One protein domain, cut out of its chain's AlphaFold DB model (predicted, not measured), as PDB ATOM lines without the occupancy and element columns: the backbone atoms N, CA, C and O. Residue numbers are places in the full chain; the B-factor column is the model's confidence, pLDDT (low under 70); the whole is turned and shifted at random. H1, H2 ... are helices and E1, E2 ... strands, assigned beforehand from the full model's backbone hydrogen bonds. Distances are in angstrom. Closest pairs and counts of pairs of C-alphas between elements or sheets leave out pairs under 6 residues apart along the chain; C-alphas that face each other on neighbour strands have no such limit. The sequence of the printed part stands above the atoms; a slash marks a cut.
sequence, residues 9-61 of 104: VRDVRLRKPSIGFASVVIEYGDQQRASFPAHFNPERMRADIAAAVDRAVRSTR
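What this domain is: This is residues 9 to 61 of the 104 residues of the protein "SHOCT domain-containing protein" of Chloroflexi bacterium (UniProt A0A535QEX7). A small three-stranded antiparallel sheet, E1, E2 and E3 side by side, makes a body at one end, and a single long helix, H1, sticks out from it as a free arm. The printed part has 53 residues, in the order E1 E2 E3 H1, mixed in class; the strands form a meander, each the antiparallel neighbour of the one before. It is extended, with a radius of gyration of the C-alphas of 17.3 A and spans of 57 by 23 by 17 A.

How they stand to each other: E1, residues 9 to 15, and E2, residues 23 to 28, form a hairpin at 162 degrees, with N 13 and O 25 2.9 A apart, within hydrogen-bond range. E2 and E3, residues 32 to 37, form another at 160 degrees, with N 34 and O 26 2.9 A apart, within range. H1, residues 42 to 60, is not on the sheet and is apart from E1 and E2; its O i to N i+4 pairs are all within range.

Where its parts are: E1 begins at C-alpha 9 (134.220, 123.408, 137.260) and measures 16.6 A, E2 15.8 A and E3 17.1 A. H1 measures 27.1 A and ends at C-alpha 60 (133.059, 84.803, 163.559).

The domain as a whole: The C-alphas farthest apart, of Asp 30 and Arg 61, are 57.6 A apart. The printed part has no cut and no long link. Residues 39, 40 and 42 have pLDDT under 70.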
ATOM      1  N   VAL A   9     133.478 124.665 137.117       88.31
ATOM      2  CA  VAL A   9     134.220 123.408 137.260       88.31
ATOM      3  C   VAL A   9     133.952 122.510 136.058       88.31
ATOM      4  O   VAL A   9     132.811 122.162 135.765       88.31
ATOM      5  N   ARG A  10     135.026 122.103 135.384       91.19
ATOM      6  CA  ARG A  10     134.990 121.203 134.225       91.19
ATOM      7  C   ARG A  10     135.325 119.767 134.595       91.19
ATOM      8  O   ARG A  10     134.707 118.850 134.067       91.19
ATOM      9  N   ASP A  11     136.295 119.577 135.487       90.38
ATOM     10  CA  ASP A  11     136.740 118.249 135.910       90.38
ATOM     11  C   ASP A  11     137.235 118.255 137.363       90.38
ATOM     12  O   ASP A  11     137.780 119.249 137.856       90.38
ATOM     13  N   VAL A  12     137.060 117.122 138.044       90.38
ATOM     14  CA  VAL A  12     137.530 116.885 139.411       90.38
ATOM     15  C   VAL A  12     138.201 115.521 139.471       90.38
ATOM     16  O   VAL A  12     137.556 114.481 139.361       90.38
ATOM     17  N   ARG A  13     139.515 115.515 139.705       91.81
ATOM     18  CA  ARG A  13     140.328 114.295 139.733       91.81
ATOM     19  C   ARG A  13     141.051 114.130 141.056       91.81
ATOM     20  O   ARG A  13     141.691 115.056 141.549       91.81
ATOM     21  N   LEU A  14     141.025 112.916 141.602       89.38
ATOM     22  CA  LEU A  14     141.875 112.542 142.728       89.38
ATOM     23  C   LEU A  14     143.227 112.056 142.200       89.38
ATOM     24  O   LEU A  14     143.324 111.008 141.567       89.38
ATOM     25  N   ARG A  15     144.294 112.798 142.491       88.38
ATOM     26  CA  ARG A  15     145.665 112.400 142.184       88.38
ATOM     27  C   ARG A  15     146.287 111.766 143.420       88.38
ATOM     28  O   ARG A  15     146.608 112.463 144.383       88.38
ATOM     29  N   LYS A  16     146.495 110.451 143.378       88.00
ATOM     30  CA  LYS A  16     147.220 109.705 144.411       88.00
ATOM     31  C   LYS A  16     148.669 109.484 143.957       88.00
ATOM     32  O   LYS A  16     148.883 108.681 143.051       88.00
ATOM     33  N   PRO A  17     149.655 110.212 144.504       83.62
ATOM     34  CA  PRO A  17     151.052 109.980 144.161       83.62
ATOM     35  C   PRO A  17     151.550 108.665 144.779       83.62
ATOM     36  O   PRO A  17     151.012 108.203 145.785       83.62
ATOM     37  N   SER A  18     152.601 108.082 144.199       79.62
ATOM     38  CA  SER A  18     153.253 106.875 144.733       79.62
ATOM     39  C   SER A  18     153.880 107.109 146.112       79.62
ATOM     40  O   SER A  18     154.017 106.177 146.897       79.62
ATOM     41  N   ILE A  19     154.254 108.359 146.403       74.12
ATOM     42  CA  ILE A  19     154.809 108.827 147.676       74.12
ATOM     43  C   ILE A  19     154.130 110.163 148.021       74.12
ATOM     44  O   ILE A  19     154.061 111.053 147.173       74.12
ATOM     45  N   GLY A  20     153.639 110.312 149.256       77.12
ATOM     46  CA  GLY A  20     152.959 111.519 149.747       77.12
ATOM     47  C   GLY A  20     151.435 111.383 149.864       77.12
ATOM     48  O   GLY A  20     150.877 110.291 149.772       77.12
ATOM     49  N   PHE A  21     150.752 112.505 150.099       75.75
ATOM     50  CA  PHE A  21     149.299 112.542 150.296       75.75
ATOM     51  C   PHE A  21     148.557 112.732 148.974       75.75
ATOM     52  O   PHE A  21     149.057 113.375 148.047       75.75
ATOM     53  N   ALA A  22     147.345 112.183 148.880       82.75
ATOM     54  CA  ALA A  22     146.514 112.418 147.709       82.75
ATOM     55  C   ALA A  22     146.095 113.894 147.637       82.75
ATOM     56  O   ALA A  22     145.935 114.568 148.655       82.75
ATOM     57  N   SER A  23     145.915 114.393 146.420       86.38
ATOM     58  CA  SER A  23     145.444 115.751 146.152       86.38
ATOM     59  C   SER A  23     144.205 115.706 145.272       86.38
ATOM     60  O   SER A  23     144.118 114.894 144.351       86.38
ATOM     61  N   VAL A  24     143.239 116.571 145.561       88.62
ATOM     62  CA  VAL A  24     142.100 116.823 144.681       88.62
ATOM     63  C   VAL A  24     142.508 117.920 143.714       88.62
ATOM     64  O   VAL A  24     142.849 119.030 144.119       88.62
ATOM     65  N   VAL A  25     142.497 117.591 142.432       89.62
ATOM     66  CA  VAL A  25     142.759 118.509 141.335       89.62
ATOM     67  C   VAL A  25     141.423 118.919 140.742       89.62
ATOM     68  O   VAL A  25     140.646 118.058 140.342       89.62
ATOM     69  N   ILE A  26     141.186 120.221 140.658       90.00
ATOM     70  CA  ILE A  26     139.992 120.795 140.045       90.00
ATOM     71  C   ILE A  26     140.429 121.598 138.824       90.00
ATOM     72  O   ILE A  26     141.295 122.470 138.939       90.00
ATOM     73  N   GLU A  27     139.838 121.301 137.672       91.12
ATOM     74  CA  GLU A  27     139.986 122.081 136.442       91.12
ATOM     75  C   GLU A  27     138.760 122.976 136.287       91.12
ATOM     76  O   GLU A  27     137.627 122.499 136.371       91.12
ATOM     77  N   TYR A  28     138.981 124.277 136.117       90.12
ATOM     78  CA  TYR A  28     137.928 125.284 136.047       90.12
ATOM     79  C   TYR A  28     138.262 126.374 135.024       90.12
ATOM     80  O   TYR A  28     139.428 126.691 134.781       90.12
ATOM     81  N   GLY A  29     137.231 126.941 134.393       83.56
ATOM     82  CA  GLY A  29     137.407 127.900 133.298       83.56
ATOM     83  C   GLY A  29     138.219 127.328 132.126       83.56
ATOM     84  O   GLY A  29     138.320 126.112 131.966       83.56
ATOM     85  N   ASP A  30     138.794 128.196 131.286       78.69
ATOM     86  CA  ASP A  30     139.428 127.727 130.048       78.69
ATOM     87  C   ASP A  30     140.735 126.960 130.241       78.69
ATOM     88  O   ASP A  30     140.962 126.021 129.485       78.69
ATOM     89  N   GLN A  31     141.540 127.275 131.266       73.06
ATOM     90  CA  GLN A  31     142.786 126.555 131.594       73.06
ATOM     91  C   GLN A  31     143.228 126.700 133.067       73.06
ATOM     92  O   GLN A  31     144.409 126.534 133.381       73.06
ATOM     93  N   GLN A  32     142.333 127.038 134.002       81.44
ATOM     94  CA  GLN A  32     142.738 127.208 135.401       81.44
ATOM     95  C   GLN A  32     142.666 125.878 136.156       81.44
ATOM     96  O   GLN A  32     141.722 125.100 136.032       81.44
ATOM     97  N   ARG A  33     143.704 125.599 136.949       87.44
ATOM     98  CA  ARG A  33     143.825 124.367 137.728       87.44
ATOM     99  C   ARG A  33     144.149 124.702 139.172       87.44
ATOM    100  O   ARG A  33     145.104 125.421 139.448       87.44
ATOM    101  N   ALA A  34     143.373 124.145 140.090       85.06
ATOM    102  CA  ALA A  34     143.629 124.225 141.518       85.06
ATOM    103  C   ALA A  34     143.912 122.828 142.061       85.06
ATOM    104  O   ALA A  34     143.337 121.838 141.609       85.06
ATOM    105  N   SER A  35     144.831 122.748 143.019       82.19
ATOM    106  CA  SER A  35     145.184 121.506 143.694       82.19
ATOM    107  C   SER A  35     145.034 121.709 145.187       82.19
ATOM    108  O   SER A  35     145.666 122.594 145.760       82.19
ATOM    109  N   PHE A  36     144.225 120.864 145.809       80.06
ATOM    110  CA  PHE A  36     143.970 120.882 147.239       80.06
ATOM    111  C   PHE A  36     144.489 119.583 147.852       80.06
ATOM    112  O   PHE A  36     144.288 118.517 147.263       80.06
ATOM    113  N   PRO A  37     145.158 119.621 149.013       77.44
ATOM    114  CA  PRO A  37     145.431 118.402 149.760       77.44
ATOM    115  C   PRO A  37     144.102 117.707 150.069       77.44
ATOM    116  O   PRO A  37     143.155 118.330 150.553       77.44
ATOM    117  N   ALA A  38     144.008 116.415 149.758       76.69
ATOM    118  CA  ALA A  38     142.847 115.631 150.137       76.69
ATOM    119  C   ALA A  38     142.912 115.416 151.654       76.69
ATOM    120  O   ALA A  38     143.598 114.519 152.144       76.69
ATOM    121  N   HIS A  39     142.235 116.280 152.408       66.44
ATOM    122  CA  HIS A  39     142.041 116.090 153.838       66.44
ATOM    123  C   HIS A  39     141.027 114.966 154.039       66.44
ATOM    124  O   HIS A  39     139.822 115.185 154.139       66.44
ATOM    125  N   PHE A  40     141.519 113.731 154.059       65.50
ATOM    126  CA  PHE A  40     140.743 112.608 154.566       65.50
ATOM    127  C   PHE A  40     140.509 112.845 156.053       65.50
ATOM    128  O   PHE A  40     141.465 113.111 156.773       65.50
ATOM    129  N   ASN A  41     139.257 112.780 156.508       75.62
ATOM    130  CA  ASN A  41     138.935 112.899 157.927       75.62
ATOM    131  C   ASN A  41     139.397 111.609 158.638       75.62
ATOM    132  O   ASN A  41     138.739 110.574 158.485       75.62
ATOM    133  N   PRO A  42     140.524 111.639 159.377       69.44
ATOM    134  CA  PRO A  42     141.116 110.429 159.935       69.44
ATOM    135  C   PRO A  42     140.217 109.806 161.007       69.44
ATOM    136  O   PRO A  42     140.172 108.584 161.122       69.44
ATOM    137  N   GLU A  43     139.454 110.623 161.735       75.06
ATOM    138  CA  GLU A  43     138.526 110.164 162.772       75.06
ATOM    139  C   GLU A  43     137.380 109.351 162.174       75.06
ATOM    140  O   GLU A  43     137.055 108.268 162.659       75.06
ATOM    141  N   ARG A  44     136.821 109.818 161.051       76.06
ATOM    142  CA  ARG A  44     135.747 109.095 160.360       76.06
ATOM    143  C   ARG A  44     136.232 107.752 159.813       76.06
ATOM    144  O   ARG A  44     135.568 106.742 160.000       76.06
ATOM    145  N   MET A  45     137.423 107.722 159.213       77.75
ATOM    146  CA  MET A  45     137.999 106.481 158.688       77.75
ATOM    147  C   MET A  45     138.310 105.471 159.801       77.75
ATOM    148  O   MET A  45     138.059 104.279 159.641       77.75
ATOM    149  N   ARG A  46     138.823 105.936 160.947       77.06
ATOM    150  CA  ARG A  46     139.047 105.091 162.130       77.06
ATOM    151  C   ARG A  46     137.742 104.503 162.658       77.06
ATOM    152  O   ARG A  46     137.713 103.312 162.957       77.06
ATOM    153  N   ALA A  47     136.681 105.306 162.727       79.06
ATOM    154  CA  ALA A  47     135.358 104.840 163.134       79.06
ATOM    155  C   ALA A  47     134.811 103.763 162.180       79.06
ATOM    156  O   ALA A  47     134.352 102.719 162.641       79.06
ATOM    157  N   ASP A  48     134.935 103.971 160.866       79.56
ATOM    158  CA  ASP A  48     134.476 103.011 159.855       79.56
ATOM    159  C   ASP A  48     135.255 101.683 159.927       79.56
ATOM    160  O   ASP A  48     134.662 100.605 159.871       79.56
ATOM    161  N   ILE A  49     136.581 101.742 160.115       87.44
ATOM    162  CA  ILE A  49     137.429 100.550 160.289       87.44
ATOM    163  C   ILE A  49     137.053  99.803 161.572       87.44
ATOM    164  O   ILE A  49     136.877  98.587 161.540       87.44
ATOM    165  N   ALA A  50     136.901 100.514 162.693       91.50
ATOM    166  CA  ALA A  50     136.515  99.909 163.965       91.50
ATOM    167  C   ALA A  50     135.146  99.217 163.874       91.50
ATOM    168  O   ALA A  50     134.999  98.083 164.330       91.50
ATOM    169  N   ALA A  51     134.170  99.849 163.215       90.56
ATOM    170  CA  ALA A  51     132.854  99.261 162.982       90.56
ATOM    171  C   ALA A  51     132.920  98.008 162.087       90.56
ATOM    172  O   ALA A  51     132.236  97.016 162.350       90.56
ATOM    173  N   ALA A  52     133.760  98.024 161.047       90.44
ATOM    174  CA  ALA A  52     133.968  96.867 160.181       90.44
ATOM    175  C   ALA A  52     134.608  95.688 160.935       90.44
ATOM    176  O   ALA A  52     134.173  94.545 160.767       90.44
ATOM    177  N   VAL A  53     135.594  95.959 161.795       93.62
ATOM    178  CA  VAL A  53     136.244  94.943 162.635       93.62
ATOM    179  C   VAL A  53     135.266  94.364 163.656       93.62
ATOM    180  O   VAL A  53     135.175  93.143 163.752       93.62
ATOM    181  N   ASP A  54     134.483  95.189 164.360       91.56
ATOM    182  CA  ASP A  54     133.480  94.699 165.322       91.56
ATOM    183  C   ASP A  54     132.462  93.763 164.654       91.56
ATOM    184  O   ASP A  54     132.167  92.675 165.157       91.56
ATOM    185  N   ARG A  55     131.984  94.136 163.460       87.38
ATOM    186  CA  ARG A  55     131.071  93.295 162.678       87.38
ATOM    187  C   ARG A  55     131.713  91.965 162.287       87.38
ATOM    188  O   ARG A  55     131.058  90.929 162.397       87.38
ATOM    189  N   ALA A  56     132.972  91.990 161.850       87.75
ATOM    190  CA  ALA A  56     133.710  90.783 161.494       87.75
ATOM    191  C   ALA A  56     133.887  89.862 162.711       87.75
ATOM    192  O   ALA A  56     133.534  88.687 162.638       87.75
ATOM    193  N   VAL A  57     134.323  90.403 163.853       88.31
ATOM    194  CA  VAL A  57     134.494  89.655 165.111       88.31
ATOM    195  C   VAL A  57     133.173  89.052 165.586       88.31
ATOM    196  O   VAL A  57     133.125  87.895 166.001       88.31
ATOM    197  N   ARG A  58     132.069  89.796 165.493       79.75
ATOM    198  CA  ARG A  58     130.746  89.284 165.862       79.75
ATOM    199  C   ARG A  58     130.285  88.157 164.941       79.75
ATOM    200  O   ARG A  58     129.678  87.207 165.419       79.75
ATOM    201  N   SER A  59     130.579  88.255 163.645       73.88
ATOM    202  CA  SER A  59     130.207  87.234 162.659       73.88
ATOM    203  C   SER A  59     130.996  85.930 162.792       73.88
ATOM    204  O   SER A  59     130.490  84.877 162.420       73.88
ATOM    205  N   THR A  60     132.214  85.985 163.338       74.69
ATOM    206  CA  THR A  60     133.059  84.803 163.559       74.69
ATOM    207  C   THR A  60     132.921  84.226 164.961       74.69
ATOM    208  O   THR A  60     133.455  83.147 165.218       74.69
ATOM    209  N   ARG A  61     132.207  84.905 165.871       73.44
ATOM    210  CA  ARG A  61     131.951  84.381 167.211       73.44
ATOM    211  C   ARG A  61     131.034  83.159 167.094       73.44
ATOM    212  O   ARG A  61     129.892  83.313 166.658       73.44
TER     213      ARG A  61